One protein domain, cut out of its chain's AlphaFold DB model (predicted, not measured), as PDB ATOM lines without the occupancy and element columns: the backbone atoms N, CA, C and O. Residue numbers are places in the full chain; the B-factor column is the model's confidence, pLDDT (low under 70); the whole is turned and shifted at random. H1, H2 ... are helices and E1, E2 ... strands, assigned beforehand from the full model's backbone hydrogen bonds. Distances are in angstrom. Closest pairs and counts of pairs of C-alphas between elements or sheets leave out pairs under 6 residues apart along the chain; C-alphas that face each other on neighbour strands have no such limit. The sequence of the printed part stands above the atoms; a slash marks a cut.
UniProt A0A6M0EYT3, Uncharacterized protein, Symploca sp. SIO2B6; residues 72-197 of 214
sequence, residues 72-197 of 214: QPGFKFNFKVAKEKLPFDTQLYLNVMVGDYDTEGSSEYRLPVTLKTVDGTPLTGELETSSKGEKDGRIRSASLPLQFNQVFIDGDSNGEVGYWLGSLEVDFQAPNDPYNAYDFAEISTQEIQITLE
ATOM      1  N   GLN A  72      -6.296  15.791 -53.927       61.00
ATOM      2  CA  GLN A  72      -5.472  14.983 -53.028       61.00
ATOM      3  C   GLN A  72      -4.396  14.236 -53.828       61.00
ATOM      4  O   GLN A  72      -4.638  13.104 -54.257       61.00
ATOM      5  N   PRO A  73      -3.238  14.863 -54.104       68.31
ATOM      6  CA  PRO A  73      -2.185  14.214 -54.859       68.31
ATOM      7  C   PRO A  73      -1.431  13.208 -53.998       68.31
ATOM      8  O   PRO A  73      -1.415  13.259 -52.765       68.31
ATOM      9  N   GLY A  74      -0.752  12.299 -54.684       71.19
ATOM     10  CA  GLY A  74       0.133  11.341 -54.058       71.19
ATOM     11  C   GLY A  74       1.251  10.911 -54.992       71.19
ATOM     12  O   GLY A  74       1.111  10.962 -56.211       71.19
ATOM     13  N   PHE A  75       2.355  10.461 -54.404       73.31
ATOM     14  CA  PHE A  75       3.520   9.959 -55.129       73.31
ATOM     15  C   PHE A  75       3.762   8.496 -54.788       73.31
ATOM     16  O   PHE A  75       3.583   8.067 -53.649       73.31
ATOM     17  N   LYS A  76       4.201   7.716 -55.776       74.19
ATOM     18  CA  LYS A  76       4.586   6.317 -55.583       74.19
ATOM     19  C   LYS A  76       6.019   6.118 -56.036       74.19
ATOM     20  O   LYS A  76       6.337   6.293 -57.209       74.19
ATOM     21  N   PHE A  77       6.858   5.713 -55.096       72.06
ATOM     22  CA  PHE A  77       8.258   5.402 -55.315       72.06
ATOM     23  C   PHE A  77       8.442   3.888 -55.307       72.06
ATOM     24  O   PHE A  77       8.029   3.209 -54.365       72.06
ATOM     25  N   ASN A  78       9.086   3.365 -56.347       76.31
ATOM     26  CA  ASN A  78       9.540   1.981 -56.413       76.31
ATOM     27  C   ASN A  78      10.863   1.936 -57.178       76.31
ATOM     28  O   ASN A  78      10.923   2.320 -58.345       76.31
ATOM     29  N   PHE A  79      11.930   1.543 -56.496       72.06
ATOM     30  CA  PHE A  79      13.285   1.672 -57.013       72.06
ATOM     31  C   PHE A  79      14.234   0.690 -56.324       72.06
ATOM     32  O   PHE A  79      13.906   0.062 -55.317       72.06
ATOM     33  N   LYS A  80      15.451   0.562 -56.854       79.06
ATOM     34  CA  LYS A  80      16.522  -0.198 -56.206       79.06
ATOM     35  C   LYS A  80      17.832   0.567 -56.207       79.06
ATOM     36  O   LYS A  80      18.134   1.287 -57.155       79.06
ATOM     37  N   VAL A  81      18.615   0.389 -55.146       75.50
ATOM     38  CA  VAL A  81      19.892   1.086 -54.937       75.50
ATOM     39  C   VAL A  81      20.969   0.072 -54.596       75.50
ATOM     40  O   VAL A  81      20.756  -0.799 -53.758       75.50
ATOM     41  N   ALA A  82      22.130   0.163 -55.236       78.50
ATOM     42  CA  ALA A  82      23.243  -0.731 -54.935       78.50
ATOM     43  C   ALA A  82      23.781  -0.475 -53.513       78.50
ATOM     44  O   ALA A  82      23.984   0.679 -53.118       78.50
ATOM     45  N   LYS A  83      24.015  -1.536 -52.730       82.62
ATOM     46  CA  LYS A  83      24.403  -1.437 -51.309       82.62
ATOM     47  C   LYS A  83      25.717  -0.688 -51.103       82.62
ATOM     48  O   LYS A  83      25.886   0.003 -50.105       82.62
ATOM     49  N   GLU A  84      26.645  -0.779 -52.051       80.75
ATOM     50  CA  GLU A  84      27.916  -0.054 -52.004       80.75
ATOM     51  C   GLU A  84      27.772   1.460 -52.223       80.75
ATOM     52  O   GLU A  84      28.716   2.207 -51.966       80.75
ATOM     53  N   LYS A  85      26.616   1.918 -52.718       77.94
ATOM     54  CA  LYS A  85      26.317   3.338 -52.954       77.94
ATOM     55  C   LYS A  85      25.521   3.976 -51.825       77.94
ATOM     56  O   LYS A  85      25.550   5.195 -51.698       77.94
ATOM     57  N   LEU A  86      24.845   3.169 -51.010       80.25
ATOM     58  CA  LEU A  86      24.018   3.639 -49.909       80.25
ATOM     59  C   LEU A  86      24.247   2.762 -48.666       80.25
ATOM     60  O   LEU A  86      23.710   1.651 -48.594       80.25
ATOM     61  N   PRO A  87      25.040   3.235 -47.687       87.06
ATOM     62  CA  PRO A  87      25.245   2.526 -46.432       87.06
ATOM     63  C   PRO A  87      23.925   2.250 -45.701       87.06
ATOM     64  O   PRO A  87      22.999   3.064 -45.736       87.06
ATOM     65  N   PHE A  88      23.857   1.113 -45.010       90.56
ATOM     66  CA  PHE A  88      22.732   0.797 -44.129       90.56
ATOM     67  C   PHE A  88      22.548   1.887 -43.063       90.56
ATOM     68  O   PHE A  88      23.535   2.433 -42.571       90.56
ATOM     69  N   ASP A  89      21.291   2.160 -42.706       91.44
ATOM     70  CA  ASP A  89      20.895   3.153 -41.695       91.44
ATOM     71  C   ASP A  89      21.228   4.612 -42.066       91.44
ATOM     72  O   ASP A  89      21.242   5.502 -41.217       91.44
ATOM     73  N   THR A  90      21.483   4.886 -43.351       82.56
ATOM     74  CA  THR A  90      21.613   6.266 -43.838       82.56
ATOM     75  C   THR A  90      20.297   7.017 -43.607       82.56
ATOM     76  O   THR A  90      19.235   6.525 -43.984       82.56
ATOM     77  N   GLN A  91      20.363   8.211 -43.012       88.94
ATOM     78  CA  GLN A  91      19.199   9.087 -42.845       88.94
ATOM     79  C   GLN A  91      18.617   9.467 -44.211       88.94
ATOM     80  O   GLN A  91      19.356   9.854 -45.118       88.94
ATOM     81  N   LEU A  92      17.294   9.379 -44.338       83.12
ATOM     82  CA  LEU A  92      16.564   9.714 -45.557       83.12
ATOM     83  C   LEU A  92      15.602  10.873 -45.308       83.12
ATOM     84  O   LEU A  92      15.222  11.148 -44.170       83.12
ATOM     85  N   TYR A  93      15.184  11.522 -46.383       80.44
ATOM     86  CA  TYR A  93      14.212  12.602 -46.368       80.44
ATOM     87  C   TYR A  93      13.252  12.423 -47.535       80.44
ATOM     88  O   TYR A  93      13.693  12.166 -48.655       80.44
ATOM     89  N   LEU A  94      11.955  12.565 -47.270       82.69
ATOM     90  CA  LEU A  94      10.983  12.906 -48.300       82.69
ATOM     91  C   LEU A  94      11.026  14.421 -48.472       82.69
ATOM     92  O   LEU A  94      10.671  15.147 -47.546       82.69
ATOM     93  N   ASN A  95      11.457  14.875 -49.641       77.00
ATOM     94  CA  ASN A  95      11.486  16.284 -50.009       77.00
ATOM     95  C   ASN A  95      10.376  16.548 -51.019       77.00
ATOM     96  O   ASN A  95      10.177  15.750 -51.932       77.00
ATOM     97  N   VAL A  96       9.668  17.661 -50.864       76.94
ATOM     98  CA  VAL A  96       8.536  18.038 -51.710       76.94
ATOM     99  C   VAL A  96       8.626  19.518 -52.053       76.94
ATOM    100  O   VAL A  96       8.928  20.338 -51.190       76.94
ATOM    101  N   MET A  97       8.326  19.862 -53.300       73.69
ATOM    102  CA  MET A  97       8.054  21.232 -53.719       73.69
ATOM    103  C   MET A  97       6.550  21.435 -53.794       73.69
ATOM    104  O   MET A  97       5.858  20.740 -54.543       73.69
ATOM    105  N   VAL A  98       6.058  22.380 -53.001       71.50
ATOM    106  CA  VAL A  98       4.638  22.707 -52.904       71.50
ATOM    107  C   VAL A  98       4.409  24.183 -53.215       71.50
ATOM    108  O   VAL A  98       5.112  25.060 -52.718       71.50
ATOM    109  N   GLY A  99       3.417  24.456 -54.050       68.12
ATOM    110  CA  GLY A  99       2.806  25.765 -54.208       68.12
ATOM    111  C   GLY A  99       1.574  25.866 -53.316       68.12
ATOM    112  O   GLY A  99       0.684  25.042 -53.445       68.12
ATOM    113  N   ASP A 100       1.504  26.861 -52.445       63.34
ATOM    114  CA  ASP A 100       0.326  27.235 -51.666       63.34
ATOM    115  C   ASP A 100      -0.086  28.654 -52.093       63.34
ATOM    116  O   ASP A 100       0.617  29.646 -51.858       63.34
ATOM    117  N   TYR A 101      -1.200  28.732 -52.819       58.16
ATOM    118  CA  TYR A 101      -1.621  29.928 -53.541       58.16
ATOM    119  C   TYR A 101      -2.560  30.852 -52.747       58.16
ATOM    120  O   TYR A 101      -2.838  31.952 -53.242       58.16
ATOM    121  N   ASP A 102      -3.015  30.479 -51.540       54.25
ATOM    122  CA  ASP A 102      -3.931  31.297 -50.725       54.25
ATOM    123  C   ASP A 102      -3.388  31.721 -49.345       54.25
ATOM    124  O   ASP A 102      -3.953  32.636 -48.728       54.25
ATOM    125  N   THR A 103      -2.246  31.192 -48.884       53.56
ATOM    126  CA  THR A 103      -1.645  31.638 -47.615       53.56
ATOM    127  C   THR A 103      -0.874  32.958 -47.736       53.56
ATOM    128  O   THR A 103       0.362  33.067 -47.739       53.56
ATOM    129  N   GLU A 104      -1.618  34.063 -47.733       50.84
ATOM    130  CA  GLU A 104      -1.026  35.388 -47.520       50.84
ATOM    131  C   GLU A 104      -0.561  35.614 -46.064       50.84
ATOM    132  O   GLU A 104       0.247  36.514 -45.835       50.84
ATOM    133  N   GLY A 105      -0.982  34.780 -45.096       47.53
ATOM    134  CA  GLY A 105      -0.909  35.116 -43.664       47.53
ATOM    135  C   GLY A 105      -0.107  34.226 -42.701       47.53
ATOM    136  O   GLY A 105       0.231  34.726 -41.628       47.53
ATOM    137  N   SER A 106       0.217  32.959 -43.003       53.16
ATOM    138  CA  SER A 106       0.959  32.093 -42.062       53.16
ATOM    139  C   SER A 106       2.407  31.844 -42.503       53.16
ATOM    140  O   SER A 106       2.704  31.387 -43.610       53.16
ATOM    141  N   SER A 107       3.342  32.162 -41.604       54.62
ATOM    142  CA  SER A 107       4.763  31.825 -41.744       54.62
ATOM    143  C   SER A 107       5.028  30.329 -41.573       54.62
ATOM    144  O   SER A 107       6.031  29.837 -42.075       54.62
ATOM    145  N   GLU A 108       4.121  29.617 -40.904       56.50
ATOM    146  CA  GLU A 108       4.179  28.176 -40.679       56.50
ATOM    147  C   GLU A 108       3.043  27.508 -41.452       56.50
ATOM    148  O   GLU A 108       1.862  27.728 -41.177       56.50
ATOM    149  N   TYR A 109       3.420  26.726 -42.454       64.44
ATOM    150  CA  TYR A 109       2.535  25.837 -43.189       64.44
ATOM    151  C   TYR A 109       3.042  24.416 -42.921       64.44
ATOM    152  O   TYR A 109       4.244  24.159 -43.007       64.44
ATOM    153  N   ARG A 110       2.169  23.509 -42.488       70.75
ATOM    154  CA  ARG A 110       2.513  22.095 -42.293       70.75
ATOM    155  C   ARG A 110       1.645  21.280 -43.226       70.75
ATOM    156  O   ARG A 110       0.436  21.486 -43.272       70.75
ATOM    157  N   LEU A 111       2.280  20.378 -43.958       75.69
ATOM    158  CA  LEU A 111       1.616  19.515 -44.923       75.69
ATOM    159  C   LEU A 111       1.374  18.150 -44.285       75.69
ATOM    160  O   LEU A 111       2.326  17.377 -44.161       75.69
ATOM    161  N   PRO A 112       0.144  17.831 -43.853       81.44
ATOM    162  CA  PRO A 112      -0.146  16.506 -43.334       81.44
ATOM    163  C   PRO A 112      -0.024  15.472 -44.457       81.44
ATOM    164  O   PRO A 112      -0.479  15.688 -45.582       81.44
ATOM    165  N   VAL A 113       0.579  14.329 -44.149       85.12
ATOM    166  CA  VAL A 113       0.821  13.255 -45.112       85.12
ATOM    167  C   VAL A 113       0.584  11.892 -44.474       85.12
ATOM    168  O   VAL A 113       0.914  11.661 -43.309       85.12
ATOM    169  N   THR A 114       0.024  10.975 -45.254       87.81
ATOM    170  CA  THR A 114       0.008   9.547 -44.950       87.81
ATOM    171  C   THR A 114       1.014   8.865 -45.860       87.81
ATOM    172  O   THR A 114       0.949   8.982 -47.079       87.81
ATOM    173  N   LEU A 115       1.950   8.143 -45.264       87.88
ATOM    174  CA  LEU A 115       2.926   7.329 -45.962       87.88
ATOM    175  C   LEU A 115       2.532   5.867 -45.860       87.88
ATOM    176  O   LEU A 115       2.056   5.428 -44.816       87.88
ATOM    177  N   LYS A 116       2.808   5.091 -46.896       87.50
ATOM    178  CA  LYS A 116       2.845   3.635 -46.832       87.50
ATOM    179  C   LYS A 116       4.287   3.202 -47.024       87.50
ATOM    180  O   LYS A 116       4.855   3.370 -48.102       87.50
ATOM    181  N   THR A 117       4.868   2.707 -45.941       92.75
ATOM    182  CA  THR A 117       6.272   2.289 -45.880       92.75
ATOM    183  C   THR A 117       6.499   0.973 -46.625       92.75
ATOM    184  O   THR A 117       5.548   0.300 -47.031       92.75
ATOM    185  N   VAL A 118       7.765   0.601 -46.809       88.00
ATOM    186  CA  VAL A 118       8.191  -0.579 -47.579       88.00
ATOM    187  C   VAL A 118       7.613  -1.909 -47.078       88.00
ATOM    188  O   VAL A 118       7.439  -2.844 -47.859       88.00
ATOM    189  N   ASP A 119       7.260  -2.002 -45.793       90.00
ATOM    190  CA  ASP A 119       6.605  -3.176 -45.197       90.00
ATOM    191  C   ASP A 119       5.063  -3.120 -45.275       90.00
ATOM    192  O   ASP A 119       4.367  -4.030 -44.821       90.00
ATOM    193  N   GLY A 120       4.520  -2.063 -45.885       84.81
ATOM    194  CA  GLY A 120       3.092  -1.803 -46.025       84.81
ATOM    195  C   GLY A 120       2.459  -1.080 -44.834       84.81
ATOM    196  O   GLY A 120       1.253  -0.823 -44.877       84.81
ATOM    197  N   THR A 121       3.224  -0.737 -43.795       86.38
ATOM    198  CA  THR A 121       2.706  -0.050 -42.609       86.38
ATOM    199  C   THR A 121       2.396   1.414 -42.930       86.38
ATOM    200  O   THR A 121       3.274   2.121 -43.445       86.38
ATOM    201  N   PRO A 122       1.175   1.900 -42.627       86.00
ATOM    202  CA  PRO A 122       0.852   3.308 -42.760       86.00
ATOM    203  C   PRO A 122       1.527   4.132 -41.654       86.00
ATOM    204  O   PRO A 122       1.484   3.761 -40.480       86.00
ATOM    205  N   LEU A 123       2.105   5.274 -42.018       86.19
ATOM    206  CA  LEU A 123       2.699   6.246 -41.105       86.19
ATOM    207  C   LEU A 123       2.127   7.630 -41.402       86.19
ATOM    208  O   LEU A 123       2.242   8.121 -42.519       86.19
ATOM    209  N   THR A 124       1.535   8.277 -40.403       86.88
ATOM    210  CA  THR A 124       1.102   9.674 -40.527       86.88
ATOM    211  C   THR A 124       2.227  10.597 -40.077       86.88
ATOM    212  O   THR A 124       2.855  10.352 -39.046       86.88
ATOM    213  N   GLY A 125       2.466  11.660 -40.838       81.56
ATOM    214  CA  GLY A 125       3.452  12.685 -40.525       81.56
ATOM    215  C   GLY A 125       3.010  14.064 -40.999       81.56
ATOM    216  O   GLY A 125       1.939  14.229 -41.582       81.56
ATOM    217  N   GLU A 126       3.863  15.051 -40.755       82.94
ATOM    218  CA  GLU A 126       3.707  16.410 -41.264       82.94
ATOM    219  C   GLU A 126       5.034  16.836 -41.882       82.94
ATOM    220  O   GLU A 126       6.063  16.757 -41.209       82.94
ATOM    221  N   LEU A 127       5.027  17.270 -43.146       77.50
ATOM    222  CA  LEU A 127       6.224  17.868 -43.730       77.50
ATOM    223  C   LEU A 127       6.408  19.284 -43.180       77.50
ATOM    224  O   LEU A 127       5.455  20.074 -43.116       77.50
ATOM    225  N   GLU A 128       7.642  19.605 -42.806       75.81
ATOM    226  CA  GLU A 128       8.028  20.933 -42.343       75.81
ATOM    227  C   GLU A 128       8.348  21.808 -43.549       75.81
ATOM    228  O   GLU A 128       9.209  21.457 -44.354       75.81
ATOM    229  N   THR A 129       7.647  22.933 -43.704       70.94
ATOM    230  CA  THR A 129       7.860  23.813 -44.860       70.94
ATOM    231  C   THR A 129       8.901  24.888 -44.583       70.94
ATOM    232  O   THR A 129       9.034  25.398 -43.467       70.94
ATOM    233  N   SER A 130       9.630  25.270 -45.629       65.81
ATOM    234  CA  SER A 130      10.539  26.407 -45.597       65.81
ATOM    235  C   SER A 130       9.785  27.719 -45.356       65.81
ATOM    236  O   SER A 130       8.595  27.861 -45.651       65.81
ATOM    237  N   SER A 131      10.515  28.737 -44.893       62.75
ATOM    238  CA  SER A 131       9.972  30.095 -44.789       62.75
ATOM    239  C   SER A 131       9.503  30.630 -46.148       62.75
ATOM    240  O   SER A 131      10.105  30.358 -47.187       62.75
ATOM    241  N   LYS A 132       8.447  31.446 -46.126       57.12
ATOM    242  CA  LYS A 132       7.926  32.160 -47.298       57.12
ATOM    243  C   LYS A 132       8.958  33.155 -47.852       57.12
ATOM    244  O   LYS A 132       9.529  33.938 -47.096       57.12
ATOM    245  N   GLY A 133       9.150  33.180 -49.171       52.97
ATOM    246  CA  GLY A 133       9.979  34.184 -49.852       52.97
ATOM    247  C   GLY A 133       9.294  35.535 -50.043       52.97
ATOM    248  O   GLY A 133       8.082  35.604 -50.220       52.97
ATOM    249  N   GLU A 134      10.081  36.616 -50.100       48.41
ATOM    250  CA  GLU A 134       9.573  37.989 -50.294       48.41
ATOM    251  C   GLU A 134       8.981  38.258 -51.690       48.41
ATOM    252  O   GLU A 134       8.248  39.230 -51.863       48.41
ATOM    253  N   LYS A 135       9.329  37.450 -52.703       42.69
ATOM    254  CA  LYS A 135       8.975  37.717 -54.111       42.69
ATOM    255  C   LYS A 135       8.020  36.719 -54.745       42.69
ATOM    256  O   LYS A 135       7.355  37.087 -55.703       42.69
ATOM    257  N   ASP A 136       7.955  35.509 -54.213       48.28
ATOM    258  CA  ASP A 136       7.113  34.451 -54.762       48.28
ATOM    259  C   ASP A 136       6.689  33.491 -53.655       48.28
ATOM    260  O   ASP A 136       6.949  32.294 -53.673       48.28
ATOM    261  N   GLY A 137       6.114  34.066 -52.597       49.75
ATOM    262  CA  GLY A 137       5.790  33.378 -51.352       49.75
ATOM    263  C   GLY A 137       4.669  32.333 -51.442       49.75
ATOM    264  O   GLY A 137       3.959  32.128 -50.459       49.75
ATOM    265  N   ARG A 138       4.502  31.745 -52.623       56.88
ATOM    266  CA  ARG A 138       3.569  30.687 -52.974       56.88
ATOM    267  C   ARG A 138       4.305  29.356 -53.084       56.88
ATOM    268  O   ARG A 138       3.800  28.377 -52.571       56.88
ATOM    269  N   ILE A 139       5.530  29.320 -53.620       61.22
ATOM    270  CA  ILE A 139       6.330  28.085 -53.711       61.22
ATOM    271  C   ILE A 139       7.201  27.914 -52.460       61.22
ATOM    272  O   ILE A 139       7.889  28.844 -52.029       61.22
ATOM    273  N   ARG A 140       7.179  26.717 -51.873       70.19
ATOM    274  CA  ARG A 140       7.934  26.331 -50.675       70.19
ATOM    275  C   ARG A 140       8.493  24.923 -50.851       70.19
ATOM    276  O   ARG A 140       7.863  24.076 -51.483       70.19
ATOM    277  N   SER A 141       9.648  24.655 -50.250       72.94
ATOM    278  CA  SER A 141      10.069  23.273 -50.037       72.94
ATOM    279  C   SER A 141       9.470  22.750 -48.742       72.94
ATOM    280  O   SER A 141       9.275  23.514 -47.796       72.94
ATOM    281  N   ALA A 142       9.215  21.453 -48.678       77.88
ATOM    282  CA  ALA A 142       8.806  20.763 -47.472       77.88
ATOM    283  C   ALA A 142       9.590  19.461 -47.316       77.88
ATOM    284  O   ALA A 142       9.808  18.754 -48.300       77.88
ATOM    285  N   SER A 143      10.019  19.147 -46.098       82.19
ATOM    286  CA  SER A 143      10.818  17.957 -45.802       82.19
ATOM    287  C   SER A 143      10.194  17.127 -44.680       82.19
ATOM    288  O   SER A 143       9.563  17.645 -43.757       82.19
ATOM    289  N   LEU A 144      10.371  15.810 -44.754       87.06
ATOM    290  CA  LEU A 144      10.043  14.881 -43.675       87.06
ATOM    291  C   LEU A 144      11.179  13.863 -43.520       87.06
ATOM    292  O   LEU A 144      11.439  13.104 -44.459       87.06
ATOM    293  N   PRO A 145      11.851  13.809 -42.356       90.06
ATOM    294  CA  PRO A 145      12.844  12.780 -42.079       90.06
ATOM    295  C   PRO A 145      12.214  11.383 -42.086       90.06
ATOM    296  O   PRO A 145      11.184  11.148 -41.455       90.06
ATOM    297  N   LEU A 146      12.875  10.443 -42.758       86.56
ATOM    298  CA  LEU A 146      12.483   9.040 -42.854       86.56
ATOM    299  C   LEU A 146      13.586   8.135 -42.306       86.56
ATOM    300  O   LEU A 146      14.777   8.376 -42.509       86.56
ATOM    301  N   GLN A 147      13.194   7.060 -41.634       92.62
ATOM    302  CA  GLN A 147      14.124   6.008 -41.237       92.62
ATOM    303  C   GLN A 147      14.431   5.104 -42.430       92.62
ATOM    304  O   GLN A 147      13.568   4.839 -43.267       92.62
ATOM    305  N   PHE A 148      15.651   4.569 -42.484       89.56
ATOM    306  CA  PHE A 148      16.092   3.715 -43.588       89.56
ATOM    307  C   PHE A 148      15.140   2.537 -43.842       89.56
ATOM    308  O   PHE A 148      14.765   2.264 -44.978       89.56
ATOM    309  N   ASN A 149      14.694   1.877 -42.774       94.44
ATOM    310  CA  ASN A 149      13.789   0.726 -42.820       94.44
ATOM    311  C   ASN A 149      12.321   1.078 -43.127       94.44
ATOM    312  O   ASN A 149      11.530   0.171 -43.356       94.44
ATOM    313  N   GLN A 150      11.949   2.361 -43.138       93.19
ATOM    314  CA  GLN A 150      10.639   2.796 -43.630       93.19
ATOM    315  C   GLN A 150      10.597   2.803 -45.162       93.19
ATOM    316  O   GLN A 150       9.520   2.701 -45.743       93.19
ATOM    317  N   VAL A 151      11.758   2.914 -45.814       87.69
ATOM    318  CA  VAL A 151      11.872   3.018 -47.274       87.69
ATOM    319  C   VAL A 151      12.482   1.763 -47.887       87.69
ATOM    320  O   VAL A 151      12.078   1.375 -48.976       87.69
ATOM    321  N   PHE A 152      13.437   1.114 -47.219       89.44
ATOM    322  CA  PHE A 152      14.209   0.016 -47.794       89.44
ATOM    323  C   PHE A 152      14.029  -1.317 -47.069       89.44
ATOM    324  O   PHE A 152      14.044  -1.390 -45.840       89.44
ATOM    325  N   ILE A 153      14.005  -2.391 -47.860       93.62
ATOM    326  CA  ILE A 153      14.247  -3.769 -47.420       93.62
ATOM    327  C   ILE A 153      15.523  -4.326 -48.054       93.62
ATOM    328  O   ILE A 153      16.007  -3.848 -49.083       93.62
ATOM    329  N   ASP A 154      16.063  -5.375 -47.436       94.75
ATOM    330  CA  ASP A 154      17.220  -6.093 -47.960       94.75
ATOM    331  C   ASP A 154      16.869  -6.871 -49.241       94.75
ATOM    332  O   ASP A 154      16.079  -7.823 -49.213       94.75
ATOM    333  N   GLY A 155      17.478  -6.486 -50.366       89.12
ATOM    334  CA  GLY A 155      17.307  -7.152 -51.653       89.12
ATOM    335  C   GLY A 155      17.922  -8.547 -51.707       89.12
ATOM    336  O   GLY A 155      17.376  -9.407 -52.397       89.12
ATOM    337  N   ASP A 156      18.964  -8.841 -50.918       89.75
ATOM    338  CA  ASP A 156      19.597 -10.171 -50.900       89.75
ATOM    339  C   ASP A 156      18.591 -11.239 -50.460       89.75
ATOM    340  O   ASP A 156      18.523 -12.329 -51.031       89.75
ATOM    341  N   SER A 157      17.749 -10.888 -49.486       89.25
ATOM    342  CA  SER A 157      16.673 -11.744 -48.973       89.25
ATOM    343  C   SER A 157      15.499 -11.899 -49.952       89.25
ATOM    344  O   SER A 157      14.630 -12.739 -49.733       89.25
ATOM    345  N   ASN A 158      15.482 -11.118 -51.037       81.81
ATOM    346  CA  ASN A 158      14.423 -11.065 -52.047       81.81
ATOM    347  C   ASN A 158      14.921 -11.424 -53.462       81.81
ATOM    348  O   ASN A 158      14.197 -11.244 -54.436       81.81
ATOM    349  N   GLY A 159      16.143 -11.958 -53.587       87.69
ATOM    350  CA  GLY A 159      16.717 -12.395 -54.867       87.69
ATOM    351  C   GLY A 159      17.429 -11.304 -55.677       87.69
ATOM    352  O   GLY A 159      17.943 -11.597 -56.754       87.69
ATOM    353  N   GLU A 160      17.531 -10.084 -55.152       81.69
ATOM    354  CA  GLU A 160      18.226  -8.938 -55.753       81.69
ATOM    355  C   GLU A 160      19.547  -8.686 -55.007       81.69
ATOM    356  O   GLU A 160      19.720  -7.701 -54.288       81.69
ATOM    357  N   VAL A 161      20.476  -9.635 -55.149       93.00
ATOM    358  CA  VAL A 161      21.745  -9.647 -54.405       93.00
ATOM    359  C   VAL A 161      22.585  -8.404 -54.707       93.00
ATOM    360  O   VAL A 161      22.854  -8.092 -55.866       93.00
ATOM    361  N   GLY A 162      23.052  -7.734 -53.657       81.75
ATOM    362  CA  GLY A 162      23.843  -6.507 -53.726       81.75
ATOM    363  C   GLY A 162      23.009  -5.226 -53.739       81.75
ATOM    364  O   GLY A 162      23.586  -4.146 -53.842       81.75
ATOM    365  N   TYR A 163      21.682  -5.314 -53.597       80.88
ATOM    366  CA  TYR A 163      20.787  -4.158 -53.668       80.88
ATOM    367  C   TYR A 163      19.932  -3.982 -52.408       80.88
ATOM    368  O   TYR A 163      19.596  -4.932 -51.702       80.88
ATOM    369  N   TRP A 164      19.554  -2.734 -52.153       82.88
ATOM    370  CA  TRP A 164      18.392  -2.359 -51.359       82.88
ATOM    371  C   TRP A 164      17.187  -2.213 -52.286       82.88
ATOM    372  O   TRP A 164      17.311  -1.611 -53.357       82.88
ATOM    373  N   LEU A 165      16.030  -2.730 -51.872       81.19
ATOM    374  CA  LEU A 165      14.763  -2.518 -52.576       81.19
ATOM    375  C   LEU A 165      13.980  -1.441 -51.841       81.19
ATOM    376  O   LEU A 165      13.698  -1.596 -50.654       81.19
ATOM    377  N   GLY A 166      13.705  -0.344 -52.537       80.00
ATOM    378  CA  GLY A 166      13.077   0.847 -51.993       80.00
ATOM    379  C   GLY A 166      11.626   0.975 -52.439       80.00
ATOM    380  O   GLY A 166      11.338   0.879 -53.634       80.00
ATOM    381  N   SER A 167      10.716   1.239 -51.505       79.88
ATOM    382  CA  SER A 167       9.372   1.697 -51.841       79.88
ATOM    383  C   SER A 167       8.789   2.636 -50.793       79.88
ATOM    384  O   SER A 167       9.081   2.547 -49.601       79.88
ATOM    385  N   LEU A 168       7.966   3.566 -51.269       79.94
ATOM    386  CA  LEU A 168       7.198   4.486 -50.440       79.94
ATOM    387  C   LEU A 168       5.987   4.957 -51.246       79.94
ATOM    388  O   LEU A 168       6.142   5.385 -52.390       79.94
ATOM    389  N   GLU A 169       4.790   4.904 -50.673       81.19
ATOM    390  CA  GLU A 169       3.635   5.624 -51.225       81.19
ATOM    391  C   GLU A 169       3.335   6.822 -50.326       81.19
ATOM    392  O   GLU A 169       3.379   6.704 -49.103       81.19
ATOM    393  N   VAL A 170       3.060   7.972 -50.927       81.88
ATOM    394  CA  VAL A 170       2.850   9.258 -50.264       81.88
ATOM    395  C   VAL A 170       1.467   9.757 -50.644       81.88
ATOM    396  O   VAL A 170       1.148   9.799 -51.827       81.88
ATOM    397  N   ASP A 171       0.668  10.143 -49.659       81.69
ATOM    398  CA  ASP A 171      -0.682  10.673 -49.840       81.69
ATOM    399  C   ASP A 171      -0.850  11.935 -48.981       81.69
ATOM    400  O   ASP A 171      -0.920  11.860 -47.747       81.69
ATOM    401  N   PHE A 172      -0.888  13.105 -49.620       78.81
ATOM    402  CA  PHE A 172      -1.027  14.379 -48.914       78.81
ATOM    403  C   PHE A 172      -2.459  14.578 -48.449       78.81
ATOM    404  O   PHE A 172      -3.385  14.522 -49.238       78.81
ATOM    405  N   GLN A 173      -2.669  14.874 -47.173       76.06
ATOM    406  CA  GLN A 173      -4.004  14.989 -46.593       76.06
ATOM    407  C   GLN A 173      -4.516  16.437 -46.662       76.06
ATOM    408  O   GLN A 173      -4.721  17.082 -45.635       76.06
ATOM    409  N   ALA A 174      -4.750  16.949 -47.875       66.31
ATOM    410  CA  ALA A 174      -5.247  18.313 -48.113       66.31
ATOM    411  C   ALA A 174      -6.635  18.374 -48.806       66.31
ATOM    412  O   ALA A 174      -6.834  19.159 -49.731       66.31
ATOM    413  N   PRO A 175      -7.649  17.590 -48.379       55.91
ATOM    414  CA  PRO A 175      -8.883  17.396 -49.151       55.91
ATOM    415  C   PRO A 175      -9.757  18.652 -49.315       55.91
ATOM    416  O   PRO A 175     -10.615  18.681 -50.193       55.91
ATOM    417  N   ASN A 176      -9.569  19.677 -48.477       54.38
ATOM    418  CA  ASN A 176     -10.362  20.914 -48.495       54.38
ATOM    419  C   ASN A 176      -9.553  22.150 -48.909       54.38
ATOM    420  O   ASN A 176     -10.059  23.262 -48.766       54.38
ATOM    421  N   ASP A 177      -8.319  21.966 -49.376       56.62
ATOM    422  CA  ASP A 177      -7.436  23.062 -49.758       56.62
ATOM    423  C   ASP A 177      -7.196  23.044 -51.280       56.62
ATOM    424  O   ASP A 177      -6.323  22.326 -51.775       56.62
ATOM    425  N   PRO A 178      -8.013  23.785 -52.054       53.84
ATOM    426  CA  PRO A 178      -7.937  23.790 -53.510       53.84
ATOM    427  C   PRO A 178      -6.771  24.636 -54.043       53.84
ATOM    428  O   PRO A 178      -6.631  24.753 -55.260       53.84
ATOM    429  N   TYR A 179      -5.973  25.252 -53.165       58.62
ATOM    430  CA  TYR A 179      -4.894  26.163 -53.536       58.62
ATOM    431  C   TYR A 179      -3.510  25.549 -53.355       58.62
ATOM    432  O   TYR A 179      -2.521  26.260 -53.510       58.62
ATOM    433  N   ASN A 180      -3.431  24.242 -53.095       62.03
ATOM    434  CA  ASN A 180      -2.168  23.520 -53.106       62.03
ATOM    435  C   ASN A 180      -1.881  22.923 -54.482       62.03
ATOM    436  O   ASN A 180      -2.730  22.266 -55.083       62.03
ATOM    437  N   ALA A 181      -0.654  23.111 -54.949       66.81
ATOM    438  CA  ALA A 181      -0.078  22.399 -56.076       66.81
ATOM    439  C   ALA A 181       1.190  21.688 -55.612       66.81
ATOM    440  O   ALA A 181       1.969  22.235 -54.837       66.81
ATOM    441  N   TYR A 182       1.405  20.475 -56.096       67.19
ATOM    442  CA  TYR A 182       2.575  19.672 -55.768       67.19
ATOM    443  C   TYR A 182       3.271  19.371 -57.082       67.19
ATOM    444  O   TYR A 182       2.649  18.829 -57.990       67.19
ATOM    445  N   ASP A 183       4.529  19.773 -57.186       58.06
ATOM    446  CA  ASP A 183       5.272  19.747 -58.452       58.06
ATOM    447  C   ASP A 183       6.296  18.609 -58.448       58.06
ATOM    448  O   ASP A 183       6.350  17.753 -59.327       58.06
ATOM    449  N   PHE A 184       7.054  18.530 -57.359       66.81
ATOM    450  CA  PHE A 184       8.160  17.600 -57.234       66.81
ATOM    451  C   PHE A 184       8.128  16.904 -55.884       66.81
ATOM    452  O   PHE A 184       7.882  17.538 -54.857       66.81
ATOM    453  N   ALA A 185       8.437  15.610 -55.885       73.56
ATOM    454  CA  ALA A 185       8.770  14.875 -54.682       73.56
ATOM    455  C   ALA A 185       9.939  13.925 -54.943       73.56
ATOM    456  O   ALA A 185       9.978  13.232 -55.959       73.56
ATOM    457  N   GLU A 186      10.865  13.851 -53.995       73.50
ATOM    458  CA  GLU A 186      11.994  12.926 -54.037       73.50
ATOM    459  C   GLU A 186      12.243  12.271 -52.682       73.50
ATOM    460  O   GLU A 186      11.872  12.790 -51.627       73.50
ATOM    461  N   ILE A 187      12.954  11.147 -52.730       74.50
ATOM    462  CA  ILE A 187      13.610  10.565 -51.566       74.50
ATOM    463  C   ILE A 187      15.104  10.820 -51.710       74.50
ATOM    464  O   ILE A 187      15.721  10.386 -52.683       74.50
ATOM    465  N   SER A 188      15.689  11.492 -50.725       75.50
ATOM    466  CA  SER A 188      17.096  11.885 -50.740       75.50
ATOM    467  C   SER A 188      17.782  11.548 -49.420       75.50
ATOM    468  O   SER A 188      17.145  11.382 -48.383       75.50
ATOM    469  N   THR A 189      19.110  11.462 -49.444       77.88
ATOM    470  CA  THR A 189      19.936  11.404 -48.227       77.88
ATOM    471  C   THR A 189      20.202  12.796 -47.648       77.88
ATOM    472  O   THR A 189      20.965  12.940 -46.695       77.88
ATOM    473  N   GLN A 190      19.652  13.836 -48.274       72.56
ATOM    474  CA  GLN A 190      19.795  15.227 -47.874       72.56
ATOM    475  C   GLN A 190      18.421  15.873 -47.782       72.56
ATOM    476  O   GLN A 190      17.552  15.654 -48.625       72.56
ATOM    477  N   GLU A 191      18.247  16.688 -46.756       74.50
ATOM    478  CA  GLU A 191      17.073  17.528 -46.624       74.50
ATOM    479  C   GLU A 191      17.105  18.642 -47.673       74.50
ATOM    480  O   GLU A 191      18.134  19.304 -47.847       74.50
ATOM    481  N   ILE A 192      15.978  18.882 -48.344       63.84
ATOM    482  CA  ILE A 192      15.846  20.052 -49.208       63.84
ATOM    483  C   ILE A 192      15.816  21.319 -48.350       63.84
ATOM    484  O   ILE A 192      14.956  21.524 -47.498       63.84
ATOM    485  N   GLN A 193      16.784  22.193 -48.582       60.09
ATOM    486  CA  GLN A 193      16.924  23.453 -47.868       60.09
ATOM    487  C   GLN A 193      16.875  24.576 -48.898       60.09
ATOM    488  O   GLN A 193      17.893  24.932 -49.497       60.09
ATOM    489  N   ILE A 194      15.690  25.144 -49.129       52.97
ATOM    490  CA  ILE A 194      15.582  26.353 -49.947       52.97
ATOM    491  C   ILE A 194      15.921  27.548 -49.070       52.97
ATOM    492  O   ILE A 194      15.101  28.066 -48.312       52.97
ATOM    493  N   THR A 195      17.161  28.013 -49.200       45.66
ATOM    494  CA  THR A 195      17.542  29.307 -48.647       45.66
ATOM    495  C   THR A 195      17.145  30.380 -49.649       45.66
ATOM    496  O   THR A 195      17.819  30.599 -50.653       45.66
ATOM    497  N   LEU A 196      16.051  31.087 -49.371       44.25
ATOM    498  CA  LEU A 196      15.643  32.272 -50.127       44.25
ATOM    499  C   LEU A 196      16.545  33.456 -49.741       44.25
ATOM    500  O   LEU A 196      16.090  34.456 -49.188       44.25
ATOM    501  N   GLU A 197      17.855  33.347 -49.986       41.22
ATOM    502  CA  GLU A 197      18.742  34.498 -49.859       41.22
ATOM    503  C   GLU A 197      18.306  35.542 -50.892       41.22
ATOM    504  O   GLU A 197      18.191  35.277 -52.091       41.22
TER     505      GLU A 197
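AT A GLANCE: This is residues 72 to 197 of the 214 residues of an uncharacterized protein of Symploca sp. SIO2B6 (UniProt A0A6M0EYT3). What shape do these atoms make? One strongly twisted antiparallel sheet rolls into a flattened barrel that is not closed, its edge strands E1 and E8 not pairing with each other. What is it made of? The printed part has 126 residues, mostly strand, with one named helix and eight named strands, in the order E1 E2 E3 E4 E5 H1 E6 E7 E8. It is compact, with a radius of gyration of the C-alphas of 15.9 A, and spans 51 by 32 by 18 A.

HOW THE PARTS SIT: Where does the sheet branch? E7, residues 163 to 172, has E1, residues 74 to 82, on one side, and E3, residues 110 to 116, and E6, residues 152 to 154, on the other. Within hydrogen-bond range are N 77 and O 168 at 2.8 A, N 114 and O 171 at 2.8 A, and N 153 and O 165 at 2.9 A. What follows E3? E4, residues 122 to 129, and E5, residues 139 to 146, complete a meander, each strand the antiparallel neighbour of the one before, with N 113 and O 125 2.9 A apart and N 128 and O 143 2.9 A apart. With E2, residues 92 to 100, antiparallel to E5, E2 to E5 form a Greek key, a meander whose last strand neighbours the strand before it; N 96 and O 142 are 2.8 A apart. What lies beyond? E8, residues 180 to 188, is on E2's other side, with N 95 and O 186 2.9 A apart, and bends by 59 degrees at residue 183. H1, residues 148 to 151, is on the sheet at a height of 6.7 A; its one O i to N i+3 pair is within range.

IN THESE COORDINATES: Which strands are longest? E7 measures 29.0 A, E1 26.1 A and E2 24.7 A from first to last C-alpha. Where are the anchors? E1 begins at C-alpha 74 (0.133, 11.341, -54.058), and E8 ends at C-alpha 188 (17.096, 11.885, -50.740).

THE WHOLE: How far does it reach? The C-alphas farthest apart, of Gly 105 and Gly 159, are 51.9 A apart. Is it whole and sure? The printed part has no cut and no long link; 40 residues have pLDDT under 70, among them 99 to 109 and 174 to 184.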